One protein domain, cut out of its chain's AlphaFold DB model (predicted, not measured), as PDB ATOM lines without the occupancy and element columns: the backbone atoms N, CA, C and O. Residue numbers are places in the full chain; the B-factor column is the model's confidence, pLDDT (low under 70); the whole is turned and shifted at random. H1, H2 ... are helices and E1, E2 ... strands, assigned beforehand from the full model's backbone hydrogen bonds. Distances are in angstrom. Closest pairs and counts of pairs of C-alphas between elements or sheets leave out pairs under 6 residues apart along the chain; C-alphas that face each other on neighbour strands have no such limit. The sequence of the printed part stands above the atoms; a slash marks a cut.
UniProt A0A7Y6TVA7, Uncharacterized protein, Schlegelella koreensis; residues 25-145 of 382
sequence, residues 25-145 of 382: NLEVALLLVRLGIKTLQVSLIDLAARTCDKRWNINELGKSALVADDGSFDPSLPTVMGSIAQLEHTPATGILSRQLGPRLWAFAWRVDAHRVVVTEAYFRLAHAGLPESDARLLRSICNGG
ATOM      1  N   ASN A  25     169.425 295.230 233.451       65.00
ATOM      2  CA  ASN A  25     170.029 295.616 232.175       65.00
ATOM      3  C   ASN A  25     169.363 296.855 231.552       65.00
ATOM      4  O   ASN A  25     170.035 297.654 230.902       65.00
ATOM      5  N   LEU A  26     168.055 297.026 231.761       69.44
ATOM      6  CA  LEU A  26     167.272 298.153 231.267       69.44
ATOM      7  C   LEU A  26     167.578 299.433 232.055       69.44
ATOM      8  O   LEU A  26     167.694 300.499 231.458       69.44
ATOM      9  N   GLU A  27     167.780 299.342 233.371       72.56
ATOM     10  CA  GLU A  27     168.194 300.497 234.183       72.56
ATOM     11  C   GLU A  27     169.584 301.007 233.788       72.56
ATOM     12  O   GLU A  27     169.789 302.213 233.621       72.56
ATOM     13  N   VAL A  28     170.528 300.085 233.564       72.69
ATOM     14  CA  VAL A  28     171.858 300.414 233.038       72.69
ATOM     15  C   VAL A  28     171.729 301.066 231.661       72.69
ATOM     16  O   VAL A  28     172.309 302.124 231.436       72.69
ATOM     17  N   ALA A  29     170.930 300.494 230.758       73.69
ATOM     18  CA  ALA A  29     170.700 301.039 229.420       73.69
ATOM     19  C   ALA A  29     170.165 302.479 229.450       73.69
ATOM     20  O   ALA A  29     170.689 303.350 228.755       73.69
ATOM     21  N   LEU A  30     169.179 302.758 230.308       77.75
ATOM     22  CA  LEU A  30     168.609 304.096 230.473       77.75
ATOM     23  C   LEU A  30     169.645 305.112 230.972       77.75
ATOM     24  O   LEU A  30     169.678 306.245 230.484       77.75
ATOM     25  N   LEU A  31     170.526 304.720 231.898       76.25
ATOM     26  CA  LEU A  31     171.637 305.575 232.330       76.25
ATOM     27  C   LEU A  31     172.650 305.822 231.211       76.25
ATOM     28  O   LEU A  31     173.130 306.946 231.067       76.25
ATOM     29  N   LEU A  32     172.964 304.807 230.404       78.75
ATOM     30  CA  LEU A  32     173.874 304.957 229.269       78.75
ATOM     31  C   LEU A  32     173.318 305.947 228.240       78.75
ATOM     32  O   LEU A  32     174.027 306.879 227.859       78.75
ATOM     33  N   VAL A  33     172.033 305.823 227.891       80.94
ATOM     34  CA  VAL A  33     171.334 306.760 226.997       80.94
ATOM     35  C   VAL A  33     171.361 308.180 227.562       80.94
ATOM     36  O   VAL A  33     171.738 309.114 226.855       80.94
ATOM     37  N   ARG A  34     171.029 308.354 228.849       81.06
ATOM     38  CA  ARG A  34     171.033 309.669 229.510       81.06
ATOM     39  C   ARG A  34     172.405 310.346 229.460       81.06
ATOM     40  O   ARG A  34     172.482 311.561 229.315       81.06
ATOM     41  N   LEU A  35     173.478 309.567 229.567       74.56
ATOM     42  CA  LEU A  35     174.856 310.061 229.576       74.56
ATOM     43  C   LEU A  35     175.493 310.141 228.178       74.56
ATOM     44  O   LEU A  35     176.678 310.471 228.072       74.56
ATOM     45  N   GLY A  36     174.745 309.820 227.114       78.56
ATOM     46  CA  GLY A  36     175.251 309.767 225.738       78.56
ATOM     47  C   GLY A  36     176.302 308.672 225.504       78.56
ATOM     48  O   GLY A  36     177.109 308.767 224.570       78.56
ATOM     49  N   ILE A  37     176.325 307.654 226.368       80.44
ATOM     50  CA  ILE A  37     177.246 306.520 226.315       80.44
ATOM     51  C   ILE A  37     176.600 305.428 225.462       80.44
ATOM     52  O   ILE A  37     175.541 304.910 225.789       80.44
ATOM     53  N   LYS A  38     177.270 305.039 224.379       80.44
ATOM     54  CA  LYS A  38     176.799 303.998 223.455       80.44
ATOM     55  C   LYS A  38     177.166 302.595 223.922       80.44
ATOM     56  O   LYS A  38     176.517 301.612 223.558       80.44
ATOM     57  N   THR A  39     178.265 302.469 224.664       81.44
ATOM     58  CA  THR A  39     178.782 301.170 225.101       81.44
ATOM     59  C   THR A  39     179.447 301.270 226.466       81.44
ATOM     60  O   THR A  39     180.298 302.128 226.707       81.44
ATOM     61  N   LEU A  40     179.076 300.344 227.338       81.25
ATOM     62  CA  LEU A  40     179.647 300.118 228.650       81.25
ATOM     63  C   LEU A  40     180.356 298.772 228.654       81.25
ATOM     64  O   LEU A  40     179.747 297.744 228.373       81.25
ATOM     65  N   GLN A  41     181.625 298.767 229.024       82.50
ATOM     66  CA  GLN A  41     182.346 297.542 229.324       82.50
ATOM     67  C   GLN A  41     182.404 297.365 230.837       82.50
ATOM     68  O   GLN A  41     182.847 298.265 231.547       82.50
ATOM     69  N   VAL A  42     181.995 296.198 231.318       82.38
ATOM     70  CA  VAL A  42     182.146 295.786 232.713       82.38
ATOM     71  C   VAL A  42     183.139 294.632 232.759       82.38
ATOM     72  O   VAL A  42     182.996 293.662 232.016       82.38
ATOM     73  N   SER A  43     184.155 294.722 233.610       82.00
ATOM     74  CA  SER A  43     185.133 293.643 233.792       82.00
ATOM     75  C   SER A  43     185.400 293.324 235.253       82.00
ATOM     76  O   SER A  43     185.474 294.216 236.092       82.00
ATOM     77  N   LEU A  44     185.596 292.037 235.523       81.69
ATOM     78  CA  LEU A  44     186.081 291.524 236.795       81.69
ATOM     79  C   LEU A  44     187.539 291.106 236.618       81.69
ATOM     80  O   LEU A  44     187.846 290.306 235.730       81.69
ATOM     81  N   ILE A  45     188.434 291.676 237.416       82.12
ATOM     82  CA  ILE A  45     189.876 291.452 237.298       82.12
ATOM     83  C   ILE A  45     190.431 290.933 238.616       82.12
ATOM     84  O   ILE A  45     190.298 291.573 239.659       82.12
ATOM     85  N   ASP A  46     191.149 289.819 238.551       79.75
ATOM     86  CA  ASP A  46     192.063 289.423 239.612       79.75
ATOM     87  C   ASP A  46     193.445 290.015 239.299       79.75
ATOM     88  O   ASP A  46     194.168 289.562 238.407       79.75
ATOM     89  N   LEU A  47     193.830 291.066 240.030       76.00
ATOM     90  CA  LEU A  47     195.134 291.709 239.849       76.00
ATOM     91  C   LEU A  47     196.288 290.848 240.366       76.00
ATOM     92  O   LEU A  47     197.422 291.014 239.911       76.00
ATOM     93  N   ALA A  48     196.025 289.921 241.289       71.00
ATOM     94  CA  ALA A  48     197.023 288.984 241.781       71.00
ATOM     95  C   ALA A  48     197.381 287.952 240.705       71.00
ATOM     96  O   ALA A  48     198.562 287.671 240.495       71.00
ATOM     97  N   ALA A  49     196.370 287.433 240.007       71.31
ATOM     98  CA  ALA A  49     196.536 286.509 238.887       71.31
ATOM     99  C   ALA A  49     196.862 287.220 237.559       71.31
ATOM    100  O   ALA A  49     197.362 286.589 236.627       71.31
ATOM    101  N   ARG A  50     196.638 288.540 237.482       70.12
ATOM    102  CA  ARG A  50     196.713 289.359 236.256       70.12
ATOM    103  C   ARG A  50     195.777 288.850 235.156       70.12
ATOM    104  O   ARG A  50     196.078 288.987 233.970       70.12
ATOM    105  N   THR A  51     194.647 288.270 235.549       69.31
ATOM    106  CA  THR A  51     193.643 287.696 234.652       69.31
ATOM    107  C   THR A  51     192.359 288.515 234.704       69.31
ATOM    108  O   THR A  51     191.982 289.072 235.733       69.31
ATOM    109  N   CYS A  52     191.700 288.631 233.552       72.44
ATOM    110  CA  CYS A  52     190.342 289.153 233.472       72.44
ATOM    111  C   CYS A  52     189.410 287.948 233.555       72.44
ATOM    112  O   CYS A  52     189.314 287.199 232.586       72.44
ATOM    113  N   ASP A  53     188.767 287.760 234.703       69.19
ATOM    114  CA  ASP A  53     187.963 286.568 234.972       69.19
ATOM    115  C   ASP A  53     186.654 286.600 234.188       69.19
ATOM    116  O   ASP A  53     186.245 285.599 233.609       69.19
ATOM    117  N   LYS A  54     186.002 287.769 234.137       74.62
ATOM    118  CA  LYS A  54     184.746 287.963 233.404       74.62
ATOM    119  C   LYS A  54     184.701 289.324 232.731       74.62
ATOM    120  O   LYS A  54     185.260 290.302 233.236       74.62
ATOM    121  N   ARG A  55     184.036 289.388 231.577       76.94
ATOM    122  CA  ARG A  55     183.877 290.621 230.799       76.94
ATOM    123  C   ARG A  55     182.541 290.662 230.077       76.94
ATOM    124  O   ARG A  55     182.222 289.762 229.300       76.94
ATOM    125  N   TRP A  56     181.844 291.774 230.253       77.56
ATOM    126  CA  TRP A  56     180.565 292.069 229.629       77.56
ATOM    127  C   TRP A  56     180.644 293.380 228.862       77.56
ATOM    128  O   TRP A  56     181.210 294.357 229.349       77.56
ATOM    129  N   ASN A  57     180.038 293.407 227.681       76.56
ATOM    130  CA  ASN A  57     179.786 294.633 226.938       76.56
ATOM    131  C   ASN A  57     178.280 294.868 226.895       76.56
ATOM    132  O   ASN A  57     177.552 294.057 226.333       76.56
ATOM    133  N   ILE A  58     177.827 295.965 227.485       77.50
ATOM    134  CA  ILE A  58     176.429 296.382 227.535       77.50
ATOM    135  C   ILE A  58     176.278 297.577 226.600       77.50
ATOM    136  O   ILE A  58     177.036 298.544 226.688       77.50
ATOM    137  N   ASN A  59     175.332 297.513 225.672       79.12
ATOM    138  CA  ASN A  59     175.016 298.651 224.813       79.12
ATOM    139  C   ASN A  59     173.884 299.509 225.399       79.12
ATOM    140  O   ASN A  59     173.223 299.137 226.368       79.12
ATOM    141  N   GLU A  60     173.633 300.655 224.774       72.69
ATOM    142  CA  GLU A  60     172.525 301.565 225.111       72.69
ATOM    143  C   GLU A  60     171.121 300.933 224.989       72.69
ATOM    144  O   GLU A  60     170.152 301.494 225.486       72.69
ATOM    145  N   LEU A  61     171.008 299.756 224.361       70.56
ATOM    146  CA  LEU A  61     169.770 298.976 224.250       70.56
ATOM    147  C   LEU A  61     169.630 297.928 225.369       70.56
ATOM    148  O   LEU A  61     168.708 297.117 225.331       70.56
ATOM    149  N   GLY A  62     170.564 297.883 226.325       60.69
ATOM    150  CA  GLY A  62     170.574 296.907 227.417       60.69
ATOM    151  C   GLY A  62     170.953 295.491 226.992       60.69
ATOM    152  O   GLY A  62     170.910 294.574 227.810       60.69
ATOM    153  N   LYS A  63     171.366 295.281 225.735       67.31
ATOM    154  CA  LYS A  63     171.899 293.991 225.293       67.31
ATOM    155  C   LYS A  63     173.309 293.832 225.855       67.31
ATOM    156  O   LYS A  63     174.194 294.639 225.560       67.31
ATOM    157  N   SER A  64     173.509 292.779 226.641       64.50
ATOM    158  CA  SER A  64     174.814 292.367 227.144       64.50
ATOM    159  C   SER A  64     175.391 291.257 226.259       64.50
ATOM    160  O   SER A  64     174.749 290.245 225.995       64.50
ATOM    161  N   ALA A  65     176.613 291.451 225.771       60.69
ATOM    162  CA  ALA A  65     177.408 290.406 225.144       60.69
ATOM    163  C   ALA A  65     178.526 290.013 226.111       60.69
ATOM    164  O   ALA A  65     179.379 290.837 226.460       60.69
ATOM    165  N   LEU A  66     178.509 288.762 226.567       61.47
ATOM    166  CA  LEU A  66     179.611 288.179 227.321       61.47
ATOM    167  C   LEU A  66     180.749 287.852 226.347       61.47
ATOM    168  O   LEU A  66     180.530 287.202 225.328       61.47
ATOM    169  N   VAL A  67     181.962 288.318 226.644       56.50
ATOM    170  CA  VAL A  67     183.136 288.100 225.774       56.50
ATOM    171  C   VAL A  67     183.940 286.858 226.195       56.50
ATOM    172  O   VAL A  67     184.794 286.407 225.435       56.50
ATOM    173  N   ALA A  68     183.663 286.266 227.364       48.56
ATOM    174  CA  ALA A  68     184.290 285.023 227.817       48.56
ATOM    175  C   ALA A  68     183.385 284.217 228.777       48.56
ATOM    176  O   ALA A  68     182.955 284.763 229.789       48.56
ATOM    177  N   ASP A  69     183.167 282.946 228.406       43.47
ATOM    178  CA  ASP A  69     182.613 281.771 229.118       43.47
ATOM    179  C   ASP A  69     181.276 281.913 229.880       43.47
ATOM    180  O   ASP A  69     181.256 282.493 230.960       43.47
ATOM    181  N   ASP A  70     180.198 281.360 229.286       42.94
ATOM    182  CA  ASP A  70     178.821 280.958 229.704       42.94
ATOM    183  C   ASP A  70     178.123 281.526 230.969       42.94
ATOM    184  O   ASP A  70     177.009 281.123 231.310       42.94
ATOM    185  N   GLY A  71     178.697 282.498 231.668       50.53
ATOM    186  CA  GLY A  71     178.113 283.127 232.845       50.53
ATOM    187  C   GLY A  71     177.118 284.224 232.478       50.53
ATOM    188  O   GLY A  71     177.476 285.207 231.823       50.53
ATOM    189  N   SER A  72     175.881 284.119 232.967       55.25
ATOM    190  CA  SER A  72     174.931 285.235 232.947       55.25
ATOM    191  C   SER A  72     175.562 286.475 233.590       55.25
ATOM    192  O   SER A  72     176.233 286.371 234.620       55.25
ATOM    193  N   PHE A  73     175.363 287.648 232.979       52.69
ATOM    194  CA  PHE A  73     175.688 288.924 233.616       52.69
ATOM    195  C   PHE A  73     175.015 288.972 234.981       52.69
ATOM    196  O   PHE A  73     173.812 288.735 235.065       52.69
ATOM    197  N   ASP A  74     175.803 289.216 236.027       57.84
ATOM    198  CA  ASP A  74     175.276 289.408 237.366       57.84
ATOM    199  C   ASP A  74     175.073 290.915 237.587       57.84
ATOM    200  O   ASP A  74     176.031 291.642 237.867       57.84
ATOM    201  N   PRO A  75     173.841 291.421 237.416       51.38
ATOM    202  CA  PRO A  75     173.514 292.820 237.652       51.38
ATOM    203  C   PRO A  75     173.668 293.235 239.116       51.38
ATOM    204  O   PRO A  75     173.592 294.425 239.417       51.38
ATOM    205  N   SER A  76     173.870 292.279 240.032       51.38
ATOM    206  CA  SER A  76     174.069 292.559 241.449       51.38
ATOM    207  C   SER A  76     175.443 293.129 241.777       51.38
ATOM    208  O   SER A  76     175.668 293.408 242.948       51.38
ATOM    209  N   LEU A  77     176.325 293.358 240.786       58.16
ATOM    210  CA  LEU A  77     177.522 294.187 240.952       58.16
ATOM    211  C   LEU A  77     177.080 295.549 241.521       58.16
ATOM    212  O   LEU A  77     176.633 296.414 240.755       58.16
ATOM    213  N   PRO A  78     177.193 295.781 242.847       53.66
ATOM    214  CA  PRO A  78     176.517 296.888 243.538       53.66
ATOM    215  C   PRO A  78     177.047 298.259 243.097       53.66
ATOM    216  O   PRO A  78     176.574 299.319 243.506       53.66
ATOM    217  N   THR A  79     178.089 298.230 242.277       63.38
ATOM    218  CA  THR A  79     178.984 299.326 241.995       63.38
ATOM    219  C   THR A  79     178.846 299.884 240.598       63.38
ATOM    220  O   THR A  79     179.288 301.010 240.374       63.38
ATOM    221  N   VAL A  80     178.226 299.160 239.664       67.81
ATOM    222  CA  VAL A  80     178.141 299.599 238.263       67.81
ATOM    223  C   VAL A  80     177.302 300.872 238.157       67.81
ATOM    224  O   VAL A  80     177.787 301.881 237.651       67.81
ATOM    225  N   MET A  81     176.103 300.880 238.742       68.31
ATOM    226  CA  MET A  81     175.194 302.033 238.704       68.31
ATOM    227  C   MET A  81     175.777 303.264 239.406       68.31
ATOM    228  O   MET A  81     175.809 304.356 238.838       68.31
ATOM    229  N   GLY A  82     176.305 303.080 240.622       68.44
ATOM    230  CA  GLY A  82     176.913 304.169 241.391       68.44
ATOM    231  C   GLY A  82     178.154 304.753 240.714       68.44
ATOM    232  O   GLY A  82     178.353 305.966 240.729       68.44
ATOM    233  N   SER A  83     178.964 303.911 240.066       72.19
ATOM    234  CA  SER A  83     180.164 304.368 239.359       72.19
ATOM    235  C   SER A  83     179.823 305.103 238.062       72.19
ATOM    236  O   SER A  83     180.452 306.111 237.752       72.19
ATOM    237  N   ILE A  84     178.799 304.655 237.326       69.38
ATOM    238  CA  ILE A  84     178.326 305.321 236.099       69.38
ATOM    239  C   ILE A  84     177.734 306.698 236.409       69.38
ATOM    240  O   ILE A  84     178.061 307.664 235.722       69.38
ATOM    241  N   ALA A  85     176.928 306.826 237.466       69.00
ATOM    242  CA  ALA A  85     176.370 308.117 237.874       69.00
ATOM    243  C   ALA A  85     177.466 309.136 238.250       69.00
ATOM    244  O   ALA A  85     177.386 310.317 237.914       69.00
ATOM    245  N   GLN A  86     178.544 308.687 238.900       70.88
ATOM    246  CA  GLN A  86     179.657 309.569 239.270       70.88
ATOM    247  C   GLN A  86     180.577 309.925 238.085       70.88
ATOM    248  O   GLN A  86     181.254 310.957 238.112       70.88
ATOM    249  N   LEU A  87     180.566 309.135 237.007       69.44
ATOM    250  CA  LEU A  87     181.292 309.443 235.770       69.44
ATOM    251  C   LEU A  87     180.722 310.633 234.986       69.44
ATOM    252  O   LEU A  87     181.400 311.144 234.093       69.44
ATOM    253  N   GLU A  88     179.506 311.085 235.290       66.75
ATOM    254  CA  GLU A  88     178.946 312.331 234.747       66.75
ATOM    255  C   GLU A  88     179.749 313.556 235.204       66.75
ATOM    256  O   GLU A  88     180.021 314.459 234.420       66.75
ATOM    257  N   HIS A  89     180.202 313.542 236.459       65.88
ATOM    258  CA  HIS A  89     180.894 314.661 237.102       65.88
ATOM    259  C   HIS A  89     182.424 314.554 237.006       65.88
ATOM    260  O   HIS A  89     183.148 315.424 237.493       65.88
ATOM    261  N   THR A  90     182.930 313.479 236.396       63.47
ATOM    262  CA  THR A  90     184.362 313.192 236.300       63.47
ATOM    263  C   THR A  90     184.902 313.676 234.947       63.47
ATOM    264  O   THR A  90     184.331 313.336 233.908       63.47
ATOM    265  N   PRO A  91     186.007 314.449 234.906       62.59
ATOM    266  CA  PRO A  91     186.612 314.890 233.650       62.59
ATOM    267  C   PRO A  91     187.023 313.692 232.781       62.59
ATOM    268  O   PRO A  91     187.408 312.648 233.301       62.59
ATOM    269  N   ALA A  92     186.987 313.848 231.452       63.47
ATOM    270  CA  ALA A  92     187.138 312.755 230.479       63.47
ATOM    271  C   ALA A  92     188.438 311.926 230.590       63.47
ATOM    272  O   ALA A  92     188.518 310.841 230.027       63.47
ATOM    273  N   THR A  93     189.453 312.415 231.307       62.50
ATOM    274  CA  THR A  93     190.735 311.728 231.545       62.50
ATOM    275  C   THR A  93     190.858 311.101 232.939       62.50
ATOM    276  O   THR A  93     191.821 310.368 233.202       62.50
ATOM    277  N   GLY A  94     189.916 311.393 233.836       68.06
ATOM    278  CA  GLY A  94     189.916 310.940 235.220       68.06
ATOM    279  C   GLY A  94     189.566 309.461 235.347       68.06
ATOM    280  O   GLY A  94     188.724 308.938 234.618       68.06
ATOM    281  N   ILE A  95     190.224 308.786 236.289       76.69
ATOM    282  CA  ILE A  95     189.780 307.483 236.787       76.69
ATOM    283  C   ILE A  95     189.043 307.749 238.086       76.69
ATOM    284  O   ILE A  95     189.605 308.326 239.014       76.69
ATOM    285  N   LEU A  96     187.797 307.309 238.149       81.56
ATOM    286  CA  LEU A  96     187.068 307.205 239.391       81.56
ATOM    287  C   LEU A  96     187.450 305.885 240.053       81.56
ATOM    288  O   LEU A  96     187.335 304.830 239.437       81.56
ATOM    289  N   SER A  97     187.926 305.941 241.291       83.06
ATOM    290  CA  SER A  97     188.249 304.760 242.089       83.06
ATOM    291  C   SER A  97     187.445 304.782 243.376       83.06
ATOM    292  O   SER A  97     187.432 305.795 244.075       83.06
ATOM    293  N   ARG A  98     186.825 303.657 243.720       80.38
ATOM    294  CA  ARG A  98     186.072 303.478 244.956       80.38
ATOM    295  C   ARG A  98     186.494 302.181 245.624       80.38
ATOM    296  O   ARG A  98     186.428 301.115 245.019       80.38
ATOM    297  N   GLN A  99     186.882 302.265 246.888       81.19
ATOM    298  CA  GLN A  99     187.116 301.079 247.696       81.19
ATOM    299  C   GLN A  99     185.770 300.471 248.115       81.19
ATOM    300  O   GLN A  99     184.924 301.168 248.672       81.19
ATOM    301  N   LEU A 100     185.567 299.184 247.832       76.75
ATOM    302  CA  LEU A 100     184.367 298.427 248.226       76.75
ATOM    303  C   LEU A 100     184.636 297.479 249.387       76.75
ATOM    304  O   LEU A 100     183.731 297.121 250.132       76.75
ATOM    305  N   GLY A 101     185.894 297.088 249.556       77.94
ATOM    306  CA  GLY A 101     186.357 296.324 250.696       77.94
ATOM    307  C   GLY A 101     187.872 296.423 250.842       77.94
ATOM    308  O   GLY A 101     188.544 297.060 250.028       77.94
ATOM    309  N   PRO A 102     188.454 295.741 251.840       77.62
ATOM    310  CA  PRO A 102     189.894 295.788 252.085       77.62
ATOM    311  C   PRO A 102     190.706 295.400 250.844       77.62
ATOM    312  O   PRO A 102     191.758 295.971 250.583       77.62
ATOM    313  N   ARG A 103     190.182 294.450 250.061       80.56
ATOM    314  CA  ARG A 103     190.818 293.872 248.871       80.56
ATOM    315  C   ARG A 103     190.048 294.103 247.575       80.56
ATOM    316  O   ARG A 103     190.525 293.680 246.533       80.56
ATOM    317  N   LEU A 104     188.879 294.734 247.627       81.94
ATOM    318  CA  LEU A 104     188.007 294.906 246.468       81.94
ATOM    319  C   LEU A 104     187.843 296.388 246.170       81.94
ATOM    320  O   LEU A 104     187.462 297.172 247.044       81.94
ATOM    321  N   TRP A 105     188.118 296.753 244.929       83.69
ATOM    322  CA  TRP A 105     188.021 298.119 244.447       83.69
ATOM    323  C   TRP A 105     187.239 298.160 243.144       83.69
ATOM    324  O   TRP A 105     187.435 297.310 242.281       83.69
ATOM    325  N   ALA A 106     186.401 299.176 242.985       82.75
ATOM    326  CA  ALA A 106     185.800 299.521 241.712       82.75
ATOM    327  C   ALA A 106     186.524 300.700 241.077       82.75
ATOM    328  O   ALA A 106     186.900 301.668 241.740       82.75
ATOM    329  N   PHE A 107     186.662 300.621 239.765       84.06
ATOM    330  CA  PHE A 107     187.254 301.630 238.917       84.06
ATOM    331  C   PHE A 107     186.302 301.942 237.783       84.06
ATOM    332  O   PHE A 107     185.677 301.044 237.223       84.06
ATOM    333  N   ALA A 108     186.214 303.209 237.418       85.00
ATOM    334  CA  ALA A 108     185.411 303.637 236.296       85.00
ATOM    335  C   ALA A 108     186.111 304.778 235.568       85.00
ATOM    336  O   ALA A 108     186.646 305.690 236.195       85.00
ATOM    337  N   TRP A 109     186.145 304.736 234.243       84.25
ATOM    338  CA  TRP A 109     186.699 305.825 233.442       84.25
ATOM    339  C   TRP A 109     186.053 305.879 232.063       84.25
ATOM    340  O   TRP A 109     185.530 304.889 231.543       84.25
ATOM    341  N   ARG A 110     186.115 307.063 231.455       81.62
ATOM    342  CA  ARG A 110     185.734 307.265 230.057       81.62
ATOM    343  C   ARG A 110     186.914 306.891 229.165       81.62
ATOM    344  O   ARG A 110     188.038 307.329 229.393       81.62
ATOM    345  N   VAL A 111     186.657 306.054 228.165       78.75
ATOM    346  CA  VAL A 111     187.624 305.760 227.095       78.75
ATOM    347  C   VAL A 111     187.512 306.823 226.008       78.75
ATOM    348  O   VAL A 111     188.519 307.309 225.503       78.75
ATOM    349  N   ASP A 112     186.280 307.212 225.685       75.69
ATOM    350  CA  ASP A 112     185.951 308.308 224.780       75.69
ATOM    351  C   ASP A 112     184.600 308.944 225.180       75.69
ATOM    352  O   ASP A 112     184.058 308.664 226.252       75.69
ATOM    353  N   ALA A 113     184.056 309.828 224.335       75.19
ATOM    354  CA  ALA A 113     182.781 310.505 224.588       75.19
ATOM    355  C   ALA A 113     181.579 309.544 224.714       75.19
ATOM    356  O   ALA A 113     180.580 309.894 225.337       75.19
ATOM    357  N   HIS A 114     181.680 308.339 224.153       79.94
ATOM    358  CA  HIS A 114     180.597 307.371 224.011       79.94
ATOM    359  C   HIS A 114     180.891 306.011 224.653       79.94
ATOM    360  O   HIS A 114     180.047 305.117 224.576       79.94
ATOM    361  N   ARG A 115     182.067 305.823 225.256       78.88
ATOM    362  CA  ARG A 115     182.503 304.545 225.816       78.88
ATOM    363  C   ARG A 115     183.004 304.701 227.232       78.88
ATOM    364  O   ARG A 115     183.883 305.518 227.519       78.88
ATOM    365  N   VAL A 116     182.481 303.846 228.094       82.06
ATOM    366  CA  VAL A 116     182.851 303.781 229.502       82.06
ATOM    367  C   VAL A 116     183.309 302.378 229.845       82.06
ATOM    368  O   VAL A 116     182.738 301.392 229.384       82.06
ATOM    369  N   VAL A 117     184.335 302.308 230.684       84.44
ATOM    370  CA  VAL A 117     184.779 301.072 231.315       84.44
ATOM    371  C   VAL A 117     184.498 301.181 232.804       84.44
ATOM    372  O   VAL A 117     184.884 302.162 233.438       84.44
ATOM    373  N   VAL A 118     183.847 300.160 233.347       86.00
ATOM    374  CA  VAL A 118     183.708 299.910 234.777       86.00
ATOM    375  C   VAL A 118     184.407 298.593 235.077       86.00
ATOM    376  O   VAL A 118     184.323 297.627 234.323       86.00
ATOM    377  N   THR A 119     185.184 298.550 236.144       84.44
ATOM    378  CA  THR A 119     185.989 297.385 236.484       84.44
ATOM    379  C   THR A 119     186.028 297.190 237.977       84.44
ATOM    380  O   THR A 119     186.364 298.115 238.706       84.44
ATOM    381  N   GLU A 120     185.755 295.976 238.421       85.56
ATOM    382  CA  GLU A 120     186.006 295.563 239.793       85.56
ATOM    383  C   GLU A 120     187.291 294.745 239.833       85.56
ATOM    384  O   GLU A 120     187.458 293.794 239.068       85.56
ATOM    385  N   ALA A 121     188.224 295.157 240.687       83.69
ATOM    386  CA  ALA A 121     189.517 294.520 240.821       83.69
ATOM    387  C   ALA A 121     189.741 293.999 242.239       83.69
ATOM    388  O   ALA A 121     189.574 294.727 243.226       83.69
ATOM    389  N   TYR A 122     190.180 292.746 242.318       82.62
ATOM    390  CA  TYR A 122     190.602 292.108 243.554       82.62
ATOM    391  C   TYR A 122     192.118 292.200 243.712       82.62
ATOM    392  O   TYR A 122     192.889 291.789 242.844       82.62
ATOM    393  N   PHE A 123     192.546 292.723 244.856       79.25
ATOM    394  CA  PHE A 123     193.938 292.804 245.270       79.25
ATOM    395  C   PHE A 123     194.269 291.678 246.249       79.25
ATOM    396  O   PHE A 123     193.503 291.360 247.159       79.25
ATOM    397  N   ARG A 124     195.475 291.115 246.126       78.44
ATOM    398  CA  ARG A 124     195.958 290.066 247.042       78.44
ATOM    399  C   ARG A 124     196.081 290.556 248.487       78.44
ATOM    400  O   ARG A 124     195.838 289.807 249.432       78.44
ATOM    401  N   LEU A 125     196.494 291.810 248.649       77.12
ATOM    402  CA  LEU A 125     196.725 292.471 249.929       77.12
ATOM    403  C   LEU A 125     195.809 293.680 250.057       77.12
ATOM    404  O   LEU A 125     195.421 294.273 249.050       77.12
ATOM    405  N   ALA A 126     195.481 294.053 251.294       75.62
ATOM    406  CA  ALA A 126     194.684 295.246 251.515       75.62
ATOM    407  C   ALA A 126     195.453 296.488 251.050       75.62
ATOM    408  O   ALA A 126     196.642 296.615 251.335       75.62
ATOM    409  N   HIS A 127     194.784 297.365 250.310       68.00
ATOM    410  CA  HIS A 127     195.366 298.601 249.787       68.00
ATOM    411  C   HIS A 127     194.584 299.795 250.332       68.00
ATOM    412  O   HIS A 127     193.358 299.741 250.408       68.00
ATOM    413  N   ALA A 128     195.297 300.853 250.726       68.38
ATOM    414  CA  ALA A 128     194.714 302.112 251.208       68.38
ATOM    415  C   ALA A 128     194.503 303.143 250.080       68.38
ATOM    416  O   ALA A 128     193.885 304.182 250.285       68.38
ATOM    417  N   GLY A 129     195.018 302.863 248.882       68.75
ATOM    418  CA  GLY A 129     194.913 303.711 247.701       68.75
ATOM    419  C   GLY A 129     195.370 302.958 246.458       68.75
ATOM    420  O   GLY A 129     195.978 301.893 246.575       68.75
ATOM    421  N   LEU A 130     195.069 303.501 245.277       69.94
ATOM    422  CA  LEU A 130     195.464 302.913 243.999       69.94
ATOM    423  C   LEU A 130     196.873 303.391 243.601       69.94
ATOM    424  O   LEU A 130     197.035 304.577 243.303       69.94
ATOM    425  N   PRO A 131     197.886 302.508 243.543       70.50
ATOM    426  CA  PRO A 131     199.183 302.856 242.979       70.50
ATOM    427  C   PRO A 131     199.034 303.187 241.491       70.50
ATOM    428  O   PRO A 131     198.288 302.529 240.762       70.50
ATOM    429  N   GLU A 132     199.783 304.172 241.001       69.38
ATOM    430  CA  GLU A 132     199.708 304.579 239.593       69.38
ATOM    431  C   GLU A 132     200.084 303.432 238.631       69.38
ATOM    432  O   GLU A 132     199.542 303.327 237.529       69.38
ATOM    433  N   SER A 133     200.960 302.519 239.066       73.69
ATOM    434  CA  SER A 133     201.310 301.295 238.336       73.69
ATOM    435  C   SER A 133     200.107 300.384 238.098       73.69
ATOM    436  O   SER A 133     199.946 299.844 237.002       73.69
ATOM    437  N   ASP A 134     199.237 300.254 239.096       74.44
ATOM    438  CA  ASP A 134     198.095 299.344 239.069       74.44
ATOM    439  C   ASP A 134     196.952 299.965 238.270       74.44
ATOM    440  O   ASP A 134     196.295 299.279 237.492       74.44
ATOM    441  N   ALA A 135     196.799 301.290 238.347       74.31
ATOM    442  CA  ALA A 135     195.923 302.056 237.467       74.31
ATOM    443  C   ALA A 135     196.288 301.866 235.981       74.31
ATOM    444  O   ALA A 135     195.414 301.662 235.132       74.31
ATOM    445  N   ARG A 136     197.589 301.901 235.654       75.81
ATOM    446  CA  ARG A 136     198.090 301.664 234.288       75.81
ATOM    447  C   ARG A 136     197.884 300.215 233.851       75.81
ATOM    448  O   ARG A 136     197.471 299.982 232.715       75.81
ATOM    449  N   LEU A 137     198.124 299.252 234.741       79.75
ATOM    450  CA  LEU A 137     197.893 297.832 234.473       79.75
ATOM    451  C   LEU A 137     196.407 297.544 234.214       79.75
ATOM    452  O   LEU A 137     196.083 296.908 233.213       79.75
ATOM    453  N   LEU A 138     195.511 298.071 235.051       79.44
ATOM    454  CA  LEU A 138     194.058 297.963 234.879       79.44
ATOM    455  C   LEU A 138     193.615 298.523 233.529       79.44
ATOM    456  O   LEU A 138     192.933 297.837 232.770       79.44
ATOM    457  N   ARG A 139     194.075 299.730 233.175       78.62
ATOM    458  CA  ARG A 139     193.805 300.309 231.852       78.62
ATOM    459  C   ARG A 139     194.313 299.416 230.726       78.62
ATOM    460  O   ARG A 139     193.595 299.224 229.753       78.62
ATOM    461  N   SER A 140     195.513 298.850 230.846       79.00
ATOM    462  CA  SER A 140     196.066 297.951 229.827       79.00
ATOM    463  C   SER A 140     195.222 296.684 229.649       79.00
ATOM    464  O   SER A 140     194.954 296.287 228.514       79.00
ATOM    465  N   ILE A 141     194.790 296.054 230.745       74.00
ATOM    466  CA  ILE A 141     193.985 294.822 230.713       74.00
ATOM    467  C   ILE A 141     192.595 295.098 230.124       74.00
ATOM    468  O   ILE A 141     192.102 294.318 229.303       74.00
ATOM    469  N   CYS A 142     191.974 296.219 230.498       74.38
ATOM    470  CA  CYS A 142     190.643 296.580 230.019       74.38
ATOM    471  C   CYS A 142     190.650 297.079 228.569       74.38
ATOM    472  O   CYS A 142     189.809 296.644 227.782       74.38
ATOM    473  N   ASN A 143     191.626 297.913 228.180       68.94
ATOM    474  CA  ASN A 143     191.733 298.461 226.823       68.94
ATOM    475  C   ASN A 143     192.005 297.379 225.772       68.94
ATOM    476  O   ASN A 143     191.489 297.470 224.660       68.94
ATOM    477  N   GLY A 144     192.756 296.327 226.119       59.84
ATOM    478  CA  GLY A 144     192.964 295.172 225.237       59.84
ATOM    479  C   GLY A 144     191.684 294.374 224.939       59.84
ATOM    480  O   GLY A 144     191.684 293.523 224.055       59.84
ATOM    481  N   GLY A 145     190.598 294.641 225.673       54.41
ATOM    482  CA  GLY A 145     189.313 293.957 225.569       54.41
ATOM    483  C   GLY A 145     188.198 294.699 224.839       54.41
ATOM    484  O   GLY A 145     187.142 294.099 224.636       54.41
TER     485      GLY A 145
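Overview. This is residues 25 to 145 of the 382 residues of an uncharacterized protein of Schlegelella koreensis (UniProt A0A7Y6TVA7). A twisted six-stranded sheet forms the core, with H1 and H2 over one face and H3 over the other, where the sheet curls round it. Two three-stranded halves, E1 E2 E3 and E4 E5 E6, join side by side through E1 and E6, and the long link of residues 67 to 79 leads from the E3 edge to H2. The 121 printed residues hold three named helices and six named strands, in the order H1 E1 E2 E3 H2 E4 E5 E6 H3; the sheet is mixed, in the order E3 E2 E1 E6 E5 E4, and the class is mixed, helices and strands. The whole is compact, with a radius of gyration of the C-alphas of 13.4 A and a rounded outline of 37 by 35 by 24 A.

Along the chain. In the sheet, E1 is residues 39 to 46, 22.9 A long; E2 is 51 to 59, 23.7 A; E3 is 64 to 66; E4 is 95 to 99, 12.9 A; E5 is 104 to 112, 25.6 A; and E6 is 115 to 122, 23.1 A. C-alpha 39 stands at (178.782, 301.170, 225.101). H1 is residues 25 to 34, 14.3 A, beginning at C-alpha (170.029, 295.616, 232.175). H2 is residues 80 to 86, 10.1 A. H3 is residues 132 to 143, 16.3 A, ending at C-alpha (191.733, 298.461, 226.823).

Arrangement. E1 and E6 are parallel at 16 degrees, with N 118 and O 41 2.8 A apart, within hydrogen-bond range. E1 E2 E3 and E4 E5 E6 are meanders, each strand the antiparallel neighbour of the one before; within hydrogen-bond range are N 42 and O 56 at 2.8 A, N 65 and O 57 at 2.8 A, N 98 and O 106 at 2.8 A, and N 107 and O 119 at 2.7 A. E2 bends by 51 degrees at residue 54. The helices make three layers with the sheet, lying on both its faces. H2 has a height over the sheet of 8.3 A; its closest C-alphas to E5 are those of Ser 83 and Ala 108, 6.1 A. H1, on the same face, has a height of 9.2 A and only just touches H2, with 3 pairs of C-alphas within 8 A, the closest those of Val 28 and Met 81, 6.8 A. H3 is on the opposite face; its closest C-alphas to E1 are those of Cys 142 and Ser 43, 7.3 A. In H1, H2 and H3 every O i to N i+4 pair is within hydrogen-bond range.

Size, cuts and confidence. The two C-alphas farthest apart are those of Leu 61 and Leu 125, 37.8 A. The printed part has no cut. The link from E3 to H2 is long, with 13 residues. The mean pLDDT of the printed part is 72.5; 43 residues are under 70, among them residues 62 to 82 and 87 to 94.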